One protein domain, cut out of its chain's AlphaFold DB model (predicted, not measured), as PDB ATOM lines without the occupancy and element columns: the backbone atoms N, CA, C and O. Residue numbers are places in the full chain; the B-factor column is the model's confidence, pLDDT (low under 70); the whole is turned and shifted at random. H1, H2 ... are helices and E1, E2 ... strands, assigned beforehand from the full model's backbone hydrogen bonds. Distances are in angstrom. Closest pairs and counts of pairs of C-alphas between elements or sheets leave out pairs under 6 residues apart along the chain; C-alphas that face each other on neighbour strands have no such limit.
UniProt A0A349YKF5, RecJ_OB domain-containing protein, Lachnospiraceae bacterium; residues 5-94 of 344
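What this domain is: This is residues 5 to 94 of the 344 residues of the protein "RecJ_OB domain-containing protein" of Lachnospiraceae bacterium (UniProt A0A349YKF5). Look first for the long last helix H6, which runs through the core with H1, H4 and H5 packed round it at crossed angles. H2 and H3 pack on each other as a pair toward one end of the longest axis, and a small hairpin of E1 and E2 lies toward the other. The printed part has 90 residues, with six named helices and two named strands in the order H1, H2, H3, H4, H5, E1, E2, H6; the sheet, order E1 - E2, is antiparallel, and the class is mostly helix. It is compact, with a radius of gyration of the C-alphas of 13.3 A and spans of 39 by 27 by 26 A.

How they stand to each other: Start at H1, residues 5 to 12, which touches the hub, H6, residues 78 to 94, at a steep tilt of 67 degrees, the same way. Here H6 uses residues 79 to 83 alone, and the closest C-alphas, of Phe 5 and Trp 79, are 5.0 A apart. Next, H2, residues 14 to 19, touches H3, residues 25 to 31, opposite ways at a steep tilt of 48 degrees; their closest C-alphas, of Ile 17 and Ser 27, are 5.0 A apart. H2 and H3 are both apart from H6. Further on, H4, residues 33 to 42, touches residues 86 to 93 of H6 alone; their lines are about perpendicular, but only just, at 72 degrees, and the closest C-alphas, of Ala 38 and Lys 90, are 5.3 A apart. H5, residues 45 to 54, touches H6 opposite ways at a steep tilt of 43 degrees, the C-alphas of Ala 54 and Trp 79 being closest at 4.7 A. H4 and H5 only just touch, and only at the corner by their link, with 3 pairs of C-alphas within 8 A; the closest are those of Ile 39 and Lys 48, at 6.2 A. E1, residues 63 to 65, and E2, residues 75 to 77, form an antiparallel hairpin, with N 64 and O 76 within hydrogen-bond range at 2.9 A. In H1, H2, H3, H4, H5 and H6 every O i to N i+4 pair is within hydrogen-bond range.

Where its parts are: Find C-alpha 5 at (31.165, -24.005, -119.244), where H1 begins its 10.5 A. H2 covers 8.4 A, H3 10.0 A, and H4 and H5 14.1 A each. E1 and E2 are 7.0 A each. H6 then runs 24.3 A from C-alpha 78 at (32.205, -15.442, -118.715) to C-alpha 94 at (19.159, -24.692, -137.033).

The domain as a whole: The two C-alphas farthest apart, of Lys 21 and Gly 73, are 39.5 A from each other. The printed part has no cut and no long link. The mean pLDDT of the printed part is 93.9, and no printed residue is under 70.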
ATOM      1  N   PHE A   5      31.980 -24.097-118.034       94.81
ATOM      2  CA  PHE A   5      31.165 -24.005-119.244       94.81
ATOM      3  C   PHE A   5      30.474 -25.339-119.563       94.81
ATOM      4  O   PHE A   5      29.261 -25.378-119.765       94.81
ATOM      5  N   LEU A   6      31.222 -26.449-119.550       93.88
ATOM      6  CA  LEU A   6      30.660 -27.780-119.806       93.88
ATOM      7  C   LEU A   6      29.686 -28.213-118.707       93.88
ATOM      8  O   LEU A   6      28.652 -28.808-119.002       93.88
ATOM      9  N   GLU A   7      29.991 -27.898-117.448       93.12
ATOM     10  CA  GLU A   7      29.078 -28.141-116.334       93.12
ATOM     11  C   GLU A   7      27.786 -27.328-116.475       93.12
ATOM     12  O   GLU A   7      26.700 -27.867-116.270       93.12
ATOM     13  N   GLY A   8      27.884 -26.056-116.864       93.69
ATOM     14  CA  GLY A   8      26.722 -25.207-117.097       93.69
ATOM     15  C   GLY A   8      25.847 -25.711-118.248       93.69
ATOM     16  O   GLY A   8      24.637 -25.828-118.067       93.69
ATOM     17  N   LEU A   9      26.441 -26.122-119.378       93.50
ATOM     18  CA  LEU A   9      25.706 -26.783-120.468       93.50
ATOM     19  C   LEU A   9      25.021 -28.072-119.998       93.50
ATOM     20  O   LEU A   9      23.844 -28.290-120.281       93.50
ATOM     21  N   ALA A  10      25.732 -28.917-119.246       93.88
ATOM     22  CA  ALA A  10      25.172 -30.158-118.727       93.88
ATOM     23  C   ALA A  10      23.975 -29.907-117.798       93.88
ATOM     24  O   ALA A  10      22.969 -30.603-117.896       93.88
ATOM     25  N   ARG A  11      24.057 -28.890-116.930       93.75
ATOM     26  CA  ARG A  11      22.947 -28.478-116.056       93.75
ATOM     27  C   ARG A  11      21.759 -27.960-116.860       93.75
ATOM     28  O   ARG A  11      20.628 -28.339-116.582       93.75
ATOM     29  N   GLN A  12      22.007 -27.136-117.873       93.12
ATOM     30  CA  GLN A  12      20.954 -26.601-118.734       93.12
ATOM     31  C   GLN A  12      20.209 -27.700-119.506       93.12
ATOM     32  O   GLN A  12      19.013 -27.590-119.770       93.12
ATOM     33  N   HIS A  13      20.910 -28.782-119.840       92.50
ATOM     34  CA  HIS A  13      20.368 -29.927-120.564       92.50
ATOM     35  C   HIS A  13      20.231 -31.175-119.678       92.50
ATOM     36  O   HIS A  13      20.294 -32.298-120.188       92.50
ATOM     37  N   SER A  14      20.000 -30.990-118.368       93.88
ATOM     38  CA  SER A  14      19.926 -32.091-117.399       93.88
ATOM     39  C   SER A  14      18.846 -33.105-117.760       93.88
ATOM     40  O   SER A  14      19.096 -34.298-117.676       93.88
ATOM     41  N   TYR A  15      17.709 -32.653-118.299       92.50
ATOM     42  CA  TYR A  15      16.639 -33.537-118.766       92.50
ATOM     43  C   TYR A  15      17.122 -34.580-119.792       92.50
ATOM     44  O   TYR A  15      16.731 -35.743-119.727       92.50
ATOM     45  N   ILE A  16      17.998 -34.200-120.734       91.00
ATOM     46  CA  ILE A  16      18.553 -35.133-121.735       91.00
ATOM     47  C   ILE A  16      19.486 -36.145-121.058       91.00
ATOM     48  O   ILE A  16      19.502 -37.317-121.432       91.00
ATOM     49  N   ILE A  17      20.255 -35.688-120.070       92.12
ATOM     50  CA  ILE A  17      21.187 -36.513-119.298       92.12
ATOM     51  C   ILE A  17      20.420 -37.511-118.422       92.12
ATOM     52  O   ILE A  17      20.695 -38.707-118.460       92.12
ATOM     53  N   GLU A  18      19.409 -37.049-117.695       90.00
ATOM     54  CA  GLU A  18      18.532 -37.865-116.851       90.00
ATOM     55  C   GLU A  18      17.778 -38.907-117.679       90.00
ATOM     56  O   GLU A  18      17.829 -40.093-117.360       90.00
ATOM     57  N   LYS A  19      17.191 -38.504-118.817       85.81
ATOM     58  CA  LYS A  19      16.537 -39.424-119.764       85.81
ATOM     59  C   LYS A  19      17.478 -40.527-120.267       85.81
ATOM     60  O   LYS A  19      17.022 -41.584-120.689       85.81
ATOM     61  N   ARG A  20      18.790 -40.288-120.238       87.56
ATOM     62  CA  ARG A  20      19.831 -41.238-120.646       87.56
ATOM     63  C   ARG A  20      20.556 -41.882-119.471       87.56
ATOM     64  O   ARG A  20      21.645 -42.409-119.666       87.56
ATOM     65  N   LYS A  21      19.935 -41.894-118.287       86.12
ATOM     66  CA  LYS A  21      20.436 -42.571-117.081       86.12
ATOM     67  C   LYS A  21      21.773 -42.003-116.587       86.12
ATOM     68  O   LYS A  21      22.618 -42.722-116.060       86.12
ATOM     69  N   GLY A  22      21.952 -40.692-116.731       88.94
ATOM     70  CA  GLY A  22      23.105 -39.965-116.216       88.94
ATOM     71  C   GLY A  22      24.125 -39.593-117.288       88.94
ATOM     72  O   GLY A  22      23.858 -39.631-118.488       88.94
ATOM     73  N   LEU A  23      25.300 -39.155-116.830       89.56
ATOM     74  CA  LEU A  23      26.360 -38.670-117.706       89.56
ATOM     75  C   LEU A  23      27.120 -39.845-118.335       89.56
ATOM     76  O   LEU A  23      27.869 -40.546-117.659       89.56
ATOM     77  N   ASN A  24      26.954 -40.022-119.641       90.69
ATOM     78  CA  ASN A  24      27.605 -41.043-120.449       90.69
ATOM     79  C   ASN A  24      27.860 -40.568-121.883       90.69
ATOM     80  O   ASN A  24      27.582 -39.419-122.233       90.69
ATOM     81  N   TYR A  25      28.413 -41.453-122.714       91.69
ATOM     82  CA  TYR A  25      28.765 -41.127-124.093       91.69
ATOM     83  C   TYR A  25      27.561 -40.585-124.876       91.69
ATOM     84  O   TYR A  25      27.642 -39.496-125.450       91.69
ATOM     85  N   LEU A  26      26.422 -41.288-124.846       90.56
ATOM     86  CA  LEU A  26      25.210 -40.847-125.538       90.56
ATOM     87  C   LEU A  26      24.683 -39.534-124.961       90.56
ATOM     88  O   LEU A  26      24.382 -38.614-125.717       90.56
ATOM     89  N   SER A  27      24.595 -39.393-123.636       92.50
ATOM     90  CA  SER A  27      24.106 -38.156-123.030       92.50
ATOM     91  C   SER A  27      24.947 -36.967-123.471       92.50
ATOM     92  O   SER A  27      24.380 -35.986-123.924       92.50
ATOM     93  N   VAL A  28      26.281 -37.075-123.438       92.94
ATOM     94  CA  VAL A  28      27.197 -36.009-123.876       92.94
ATOM     95  C   VAL A  28      27.014 -35.704-125.366       92.94
ATOM     96  O   VAL A  28      26.926 -34.531-125.744       92.94
ATOM     97  N   ALA A  29      26.880 -36.742-126.200       92.19
ATOM     98  CA  ALA A  29      26.649 -36.607-127.636       92.19
ATOM     99  C   ALA A  29      25.351 -35.848-127.970       92.19
ATOM    100  O   ALA A  29      25.305 -35.144-128.980       92.19
ATOM    101  N   TYR A  30      24.323 -35.937-127.118       90.69
ATOM    102  CA  TYR A  30      23.033 -35.261-127.312       90.69
ATOM    103  C   TYR A  30      22.842 -33.982-126.479       90.69
ATOM    104  O   TYR A  30      21.999 -33.168-126.847       90.69
ATOM    105  N   SER A  31      23.585 -33.778-125.384       91.94
ATOM    106  CA  SER A  31      23.378 -32.664-124.437       91.94
ATOM    107  C   SER A  31      24.501 -31.620-124.410       91.94
ATOM    108  O   SER A  31      24.280 -30.517-123.923       91.94
ATOM    109  N   ILE A  32      25.689 -31.925-124.948       93.50
ATOM    110  CA  ILE A  32      26.848 -31.011-124.927       93.50
ATOM    111  C   ILE A  32      27.450 -30.844-126.328       93.50
ATOM    112  O   ILE A  32      27.636 -29.720-126.808       93.50
ATOM    113  N   CYS A  33      27.731 -31.952-127.019       94.25
ATOM    114  CA  CYS A  33      28.332 -31.938-128.356       94.25
ATOM    115  C   CYS A  33      27.563 -31.089-129.389       94.25
ATOM    116  O   CYS A  33      28.217 -30.416-130.184       94.25
ATOM    117  N   PRO A  34      26.214 -31.043-129.414       94.31
ATOM    118  CA  PRO A  34      25.495 -30.269-130.426       94.31
ATOM    119  C   PRO A  34      25.781 -28.764-130.368       94.31
ATOM    120  O   PRO A  34      25.858 -28.123-131.416       94.31
ATOM    121  N   TRP A  35      25.971 -28.204-129.170       94.38
ATOM    122  CA  TRP A  35      26.263 -26.782-128.975       94.38
ATOM    123  C   TRP A  35      27.695 -26.460-129.377       94.38
ATOM    124  O   TRP A  35      27.918 -25.571-130.192       94.38
ATOM    125  N   THR A  36      28.660 -27.235-128.879       93.25
ATOM    126  CA  THR A  36      30.081 -27.064-129.234       93.25
ATOM    127  C   THR A  36      30.318 -27.233-130.736       93.25
ATOM    128  O   THR A  36      30.995 -26.410-131.349       93.25
ATOM    129  N   ASN A  37      29.672 -28.215-131.372       94.25
ATOM    130  CA  ASN A  37      29.724 -28.390-132.823       94.25
ATOM    131  C   ASN A  37      29.125 -27.200-133.583       94.25
ATOM    132  O   ASN A  37      29.677 -26.807-134.611       94.25
ATOM    133  N   ALA A  38      28.027 -26.618-133.093       95.81
ATOM    134  CA  ALA A  38      27.427 -25.447-133.727       95.81
ATOM    135  C   ALA A  38      28.341 -24.224-133.673       95.81
ATOM    136  O   ALA A  38      28.510 -23.532-134.674       95.81
ATOM    137  N   ILE A  39      29.012 -24.016-132.543       95.44
ATOM    138  CA  ILE A  39      30.010 -22.955-132.384       95.44
ATOM    139  C   ILE A  39      31.139 -23.117-133.406       95.44
ATOM    140  O   ILE A  39      31.485 -22.163-134.100       95.44
ATOM    141  N   CYS A  40      31.680 -24.329-133.557       93.81
ATOM    142  CA  CYS A  40      32.743 -24.595-134.526       93.81
ATOM    143  C   CYS A  40      32.310 -24.310-135.973       93.81
ATOM    144  O   CYS A  40      33.090 -23.746-136.746       93.81
ATOM    145  N   ARG A  41      31.074 -24.680-136.331       93.06
ATOM    146  CA  ARG A  41      30.560 -24.606-137.706       93.06
ATOM    147  C   ARG A  41      30.118 -23.209-138.114       93.06
ATOM    148  O   ARG A  41      30.509 -22.754-139.178       93.06
ATOM    149  N   THR A  42      29.315 -22.549-137.281       94.75
ATOM    150  CA  THR A  42      28.589 -21.325-137.663       94.75
ATOM    151  C   THR A  42      28.847 -20.137-136.739       94.75
ATOM    152  O   THR A  42      28.299 -19.060-136.977       94.75
ATOM    153  N   GLY A  43      29.644 -20.321-135.681       95.06
ATOM    154  CA  GLY A  43      30.049 -19.232-134.795       95.06
ATOM    155  C   GLY A  43      31.075 -18.306-135.451       95.06
ATOM    156  O   GLY A  43      31.948 -18.765-136.204       95.06
ATOM    157  N   THR A  44      30.994 -17.012-135.144       95.94
ATOM    158  CA  THR A  44      32.029 -16.040-135.528       95.94
ATOM    159  C   THR A  44      33.331 -16.309-134.772       95.94
ATOM    160  O   THR A  44      33.368 -17.099-133.823       95.94
ATOM    161  N   MET A  45      34.435 -15.682-135.190       96.12
ATOM    162  CA  MET A  45      35.716 -15.873-134.503       96.12
ATOM    163  C   MET A  45      35.663 -15.359-133.059       96.12
ATOM    164  O   MET A  45      36.191 -16.003-132.158       96.12
ATOM    165  N   GLU A  46      34.954 -14.257-132.826       96.44
ATOM    166  CA  GLU A  46      34.748 -13.669-131.504       96.44
ATOM    167  C   GLU A  46      33.932 -14.603-130.601       96.44
ATOM    168  O   GLU A  46      34.293 -14.822-129.446       96.44
ATOM    169  N   GLU A  47      32.860 -15.206-131.127       96.81
ATOM    170  CA  GLU A  47      32.046 -16.182-130.390       96.81
ATOM    171  C   GLU A  47      32.862 -17.438-130.047       96.81
ATOM    172  O   GLU A  47      32.811 -17.933-128.917       96.81
ATOM    173  N   LYS A  48      33.663 -17.930-131.001       97.12
ATOM    174  CA  LYS A  48      34.583 -19.060-130.801       97.12
ATOM    175  C   LYS A  48      35.612 -18.758-129.716       97.12
ATOM    176  O   LYS A  48      35.823 -19.586-128.833       97.12
ATOM    177  N   GLU A  49      36.225 -17.579-129.756       96.75
ATOM    178  CA  GLU A  49      37.206 -17.151-128.761       96.75
ATOM    179  C   GLU A  49      36.575 -17.010-127.370       96.75
ATOM    180  O   GLU A  49      37.148 -17.481-126.384       96.75
ATOM    181  N   LEU A  50      35.385 -16.412-127.279       96.56
ATOM    182  CA  LEU A  50      34.648 -16.248-126.027       96.56
ATOM    183  C   LEU A  50      34.383 -17.603-125.362       96.56
ATOM    184  O   LEU A  50      34.668 -17.779-124.175       96.56
ATOM    185  N   ILE A  51      33.888 -18.577-126.126       95.81
ATOM    186  CA  ILE A  51      33.590 -19.913-125.602       95.81
ATOM    187  C   ILE A  51      34.870 -20.693-125.292       95.81
ATOM    188  O   ILE A  51      34.935 -21.365-124.263       95.81
ATOM    189  N   PHE A  52      35.914 -20.567-126.115       95.81
ATOM    190  CA  PHE A  52      37.216 -21.158-125.808       95.81
ATOM    191  C   PHE A  52      37.752 -20.640-124.469       95.81
ATOM    192  O   PHE A  52      38.126 -21.436-123.610       95.81
ATOM    193  N   LYS A  53      37.707 -19.323-124.233       96.38
ATOM    194  CA  LYS A  53      38.095 -18.726-122.946       96.38
ATOM    195  C   LYS A  53      37.211 -19.218-121.800       96.38
ATOM    196  O   LYS A  53      37.738 -19.552-120.745       96.38
ATOM    197  N   ALA A  54      35.900 -19.335-122.002       96.31
ATOM    198  CA  ALA A  54      34.982 -19.868-120.992       96.31
ATOM    199  C   ALA A  54      35.297 -21.313-120.561       96.31
ATOM    200  O   ALA A  54      34.911 -21.726-119.466       96.31
ATOM    201  N   MET A  55      36.008 -22.078-121.394       95.06
ATOM    202  CA  MET A  55      36.471 -23.425-121.063       95.06
ATOM    203  C   MET A  55      37.783 -23.456-120.259       95.06
ATOM    204  O   MET A  55      38.171 -24.525-119.786       95.06
ATOM    205  N   LEU A  56      38.494 -22.337-120.099       95.12
ATOM    206  CA  LEU A  56      39.782 -22.312-119.404       95.12
ATOM    207  C   LEU A  56      39.610 -21.895-117.942       95.12
ATOM    208  O   LEU A  56      39.019 -20.860-117.643       95.12
ATOM    209  N   GLU A  57      40.221 -22.658-117.032       92.62
ATOM    210  CA  GLU A  57      40.125 -22.431-115.580       92.62
ATOM    211  C   GLU A  57      40.560 -21.014-115.172       92.62
ATOM    212  O   GLU A  57      39.958 -20.403-114.293       92.62
ATOM    213  N   GLN A  58      41.557 -20.445-115.859       95.12
ATOM    214  CA  GLN A  58      42.055 -19.093-115.583       95.12
ATOM    215  C   GLN A  58      40.989 -17.995-115.739       95.12
ATOM    216  O   GLN A  58      41.130 -16.925-115.151       95.12
ATOM    217  N   TYR A  59      39.925 -18.249-116.508       95.31
ATOM    218  CA  TYR A  59      38.831 -17.303-116.728       95.31
ATOM    219  C   TYR A  59      37.562 -17.641-115.929       95.31
ATOM    220  O   TYR A  59      36.528 -16.998-116.111       95.31
ATOM    221  N   ARG A  60      37.618 -18.616-115.009       93.69
ATOM    222  CA  ARG A  60      36.462 -19.099-114.231       93.69
ATOM    223  C   ARG A  60      35.674 -17.995-113.528       93.69
ATOM    224  O   ARG A  60      34.446 -18.027-113.515       93.69
ATOM    225  N   TYR A  61      36.383 -17.035-112.938       95.75
ATOM    226  CA  TYR A  61      35.794 -15.923-112.187       95.75
ATOM    227  C   TYR A  61      35.779 -14.608-112.972       95.75
ATOM    228  O   TYR A  61      35.407 -13.569-112.425       95.75
ATOM    229  N   THR A  62      36.181 -14.630-114.246       97.06
ATOM    230  CA  THR A  62      36.108 -13.457-115.116       97.06
ATOM    231  C   THR A  62      34.650 -13.067-115.308       97.06
ATOM    232  O   THR A  62      33.816 -13.913-115.631       97.06
ATOM    233  N   LYS A  63      34.352 -11.780-115.113       97.12
ATOM    234  CA  LYS A  63      33.030 -11.207-115.359       97.12
ATOM    235  C   LYS A  63      33.019 -10.415-116.657       97.12
ATOM    236  O   LYS A  63      34.009  -9.767-116.993       97.12
ATOM    237  N   VAL A  64      31.901 -10.495-117.363       95.88
ATOM    238  CA  VAL A  64      31.627  -9.771-118.605       95.88
ATOM    239  C   VAL A  64      30.218  -9.191-118.550       95.88
ATOM    240  O   VAL A  64      29.387  -9.631-117.753       95.88
ATOM    241  N   GLU A  65      29.946  -8.195-119.391       95.69
ATOM    242  CA  GLU A  65      28.585  -7.683-119.537       95.69
ATOM    243  C   GLU A  65      27.699  -8.731-120.222       95.69
ATOM    244  O   GLU A  65      28.079  -9.310-121.242       95.69
ATOM    245  N   SER A  66      26.519  -8.967-119.653       94.81
ATOM    246  CA  SER A  66      25.511  -9.863-120.212       94.81
ATOM    247  C   SER A  66      24.991  -9.319-121.536       94.81
ATOM    248  O   SER A  66      24.552  -8.171-121.625       94.81
ATOM    249  N   SER A  67      24.958 -10.160-122.569       92.50
ATOM    250  CA  SER A  67      24.342  -9.789-123.850       92.50
ATOM    251  C   SER A  67      22.867 -10.199-123.948       92.50
ATOM    252  O   SER A  67      22.234 -10.063-125.004       92.50
ATOM    253  N   LYS A  68      22.287 -10.706-122.853       91.12
ATOM    254  CA  LYS A  68      20.881 -11.111-122.796       91.12
ATOM    255  C   LYS A  68      19.963  -9.893-122.939       91.12
ATOM    256  O   LYS A  68      20.135  -8.854-122.299       91.12
ATOM    257  N   ARG A  69      18.932 -10.018-123.781       87.00
ATOM    258  CA  ARG A  69      17.980  -8.930-124.055       87.00
ATOM    259  C   ARG A  69      17.291  -8.477-122.762       87.00
ATOM    260  O   ARG A  69      16.659  -9.287-122.095       87.00
ATOM    261  N   GLY A  70      17.377  -7.182-122.456       88.00
ATOM    262  CA  GLY A  70      16.780  -6.585-121.254       88.00
ATOM    263  C   GLY A  70      17.694  -6.546-120.023       88.00
ATOM    264  O   GLY A  70      17.294  -5.973-119.019       88.00
ATOM    265  N   HIS A  71      18.917  -7.077-120.114       89.69
ATOM    266  CA  HIS A  71      19.879  -7.177-119.006       89.69
ATOM    267  C   HIS A  71      21.105  -6.259-119.191       89.69
ATOM    268  O   HIS A  71      22.228  -6.598-118.825       89.69
ATOM    269  N   LYS A  72      20.915  -5.085-119.809       85.75
ATOM    270  CA  LYS A  72      22.019  -4.166-120.128       85.75
ATOM    271  C   LYS A  72      22.705  -3.665-118.849       85.75
ATOM    272  O   LYS A  72      22.022  -3.217-117.931       85.75
ATOM    273  N   GLY A  73      24.037  -3.698-118.813       87.94
ATOM    274  CA  GLY A  73      24.844  -3.330-117.647       87.94
ATOM    275  C   GLY A  73      24.975  -4.419-116.574       87.94
ATOM    276  O   GLY A  73      25.740  -4.233-115.627       87.94
ATOM    277  N   GLU A  74      24.281  -5.554-116.701       95.12
ATOM    278  CA  GLU A  74      24.441  -6.685-115.784       95.12
ATOM    279  C   GLU A  74      25.781  -7.390-116.021       95.12
ATOM    280  O   GLU A  74      26.174  -7.629-117.161       95.12
ATOM    281  N   GLN A  75      26.485  -7.731-114.939       96.62
ATOM    282  CA  GLN A  75      27.752  -8.459-114.989       96.62
ATOM    283  C   GLN A  75      27.527  -9.924-114.618       96.62
ATOM    284  O   GLN A  75      27.169 -10.221-113.476       96.62
ATOM    285  N   VAL A  76      27.803 -10.823-115.555       96.44
ATOM    286  CA  VAL A  76      27.715 -12.282-115.383       96.44
ATOM    287  C   VAL A  76      29.101 -12.902-115.499       96.44
ATOM    288  O   VAL A  76      30.038 -12.258-115.982       96.44
ATOM    289  N   TYR A  77      29.276 -14.142-115.049       97.25
ATOM    290  CA  TYR A  77      30.525 -14.845-115.316       97.25
ATOM    291  C   TYR A  77      30.663 -15.156-116.810       97.25
ATOM    292  O   TYR A  77      29.684 -15.428-117.503       97.25
ATOM    293  N   LEU A  78      31.901 -15.172-117.308       97.31
ATOM    294  CA  LEU A  78      32.205 -15.442-118.715       97.31
ATOM    295  C   LEU A  78      31.566 -16.747-119.212       97.31
ATOM    296  O   LEU A  78      31.075 -16.804-120.335       97.31
ATOM    297  N   TRP A  79      31.554 -17.791-118.381       96.50
ATOM    298  CA  TRP A  79      30.970 -19.079-118.747       96.50
ATOM    299  C   TRP A  79      29.435 -19.046-118.842       96.50
ATOM    300  O   TRP A  79      28.880 -19.795-119.641       96.50
ATOM    301  N   GLU A  80      28.754 -18.162-118.108       96.25
ATOM    302  CA  GLU A  80      27.297 -17.962-118.211       96.25
ATOM    303  C   GLU A  80      26.937 -17.245-119.517       96.25
ATOM    304  O   GLU A  80      26.034 -17.661-120.250       96.25
ATOM    305  N   GLU A  81      27.698 -16.201-119.856       96.69
ATOM    306  CA  GLU A  81      27.553 -15.506-121.137       96.69
ATOM    307  C   GLU A  81      27.867 -16.446-122.310       96.69
ATOM    308  O   GLU A  81      27.131 -16.484-123.295       96.69
ATOM    309  N   ALA A  82      28.900 -17.282-122.187       96.75
ATOM    310  CA  ALA A  82      29.261 -18.266-123.203       96.75
ATOM    311  C   ALA A  82      28.146 -19.276-123.488       96.75
ATOM    312  O   ALA A  82      27.939 -19.639-124.646       96.75
ATOM    313  N   ILE A  83      27.403 -19.710-122.467       96.19
ATOM    314  CA  ILE A  83      26.232 -20.580-122.650       96.19
ATOM    315  C   ILE A  83      25.147 -19.843-123.444       96.19
ATOM    316  O   ILE A  83      24.648 -20.368-124.439       96.19
ATOM    317  N   THR A  84      24.864 -18.587-123.088       95.31
ATOM    318  CA  THR A  84      23.893 -17.740-123.806       95.31
ATOM    319  C   THR A  84      24.294 -17.522-125.274       95.31
ATOM    320  O   THR A  84      23.457 -17.554-126.183       95.31
ATOM    321  N   VAL A  85      25.585 -17.312-125.549       96.38
ATOM    322  CA  VAL A  85      26.133 -17.247-126.915       96.38
ATOM    323  C   VAL A  85      25.942 -18.584-127.636       96.38
ATOM    324  O   VAL A  85      25.396 -18.598-128.739       96.38
ATOM    325  N   ALA A  86      26.315 -19.704-127.011       96.44
ATOM    326  CA  ALA A  86      26.211 -21.036-127.604       96.44
ATOM    327  C   ALA A  86      24.776 -21.375-128.041       96.44
ATOM    328  O   ALA A  86      24.573 -21.922-129.127       96.44
ATOM    329  N   GLU A  87      23.768 -21.013-127.244       94.69
ATOM    330  CA  GLU A  87      22.356 -21.189-127.602       94.69
ATOM    331  C   GLU A  87      21.948 -20.384-128.835       94.69
ATOM    332  O   GLU A  87      21.266 -20.900-129.723       94.69
ATOM    333  N   ARG A  88      22.365 -19.114-128.910       95.31
ATOM    334  CA  ARG A  88      22.058 -18.253-130.060       95.31
ATOM    335  C   ARG A  88      22.700 -18.786-131.331       95.31
ATOM    336  O   ARG A  88      22.016 -18.874-132.349       95.31
ATOM    337  N   VAL A  89      23.966 -19.199-131.258       96.69
ATOM    338  CA  VAL A  89      24.666 -19.817-132.389       96.69
ATOM    339  C   VAL A  89      23.971 -21.112-132.804       96.69
ATOM    340  O   VAL A  89      23.732 -21.326-133.991       96.69
ATOM    341  N   LYS A  90      23.571 -21.958-131.844       96.12
ATOM    342  CA  LYS A  90      22.851 -23.199-132.144       96.12
ATOM    343  C   LYS A  90      21.503 -22.942-132.813       96.12
ATOM    344  O   LYS A  90      21.153 -23.677-133.738       96.12
ATOM    345  N   ARG A  91      20.763 -21.918-132.376       96.06
ATOM    346  CA  ARG A  91      19.498 -21.506-133.001       96.06
ATOM    347  C   ARG A  91      19.721 -21.031-134.437       96.06
ATOM    348  O   ARG A  91      19.092 -21.580-135.333       96.06
ATOM    349  N   LYS A  92      20.682 -20.125-134.656       95.94
ATOM    350  CA  LYS A  92      21.073 -19.653-135.994       95.94
ATOM    351  C   LYS A  92      21.460 -20.814-136.915       95.94
ATOM    352  O   LYS A  92      21.028 -20.861-138.058       95.94
ATOM    353  N   GLN A  93      22.237 -21.783-136.421       97.00
ATOM    354  CA  GLN A  93      22.595 -22.972-137.199       97.00
ATOM    355  C   GLN A  93      21.353 -23.764-137.632       97.00
ATOM    356  O   GLN A  93      21.289 -24.229-138.766       97.00
ATOM    357  N   SER A  94      20.392 -23.962-136.726       96.44
ATOM    358  CA  SER A  94      19.159 -24.692-137.033       96.44
ATOM    359  C   SER A  94      18.280 -23.936-138.039       96.44
ATOM    360  O   SER A  94      17.690 -24.567-138.906       96.44
TER     361      SER A  94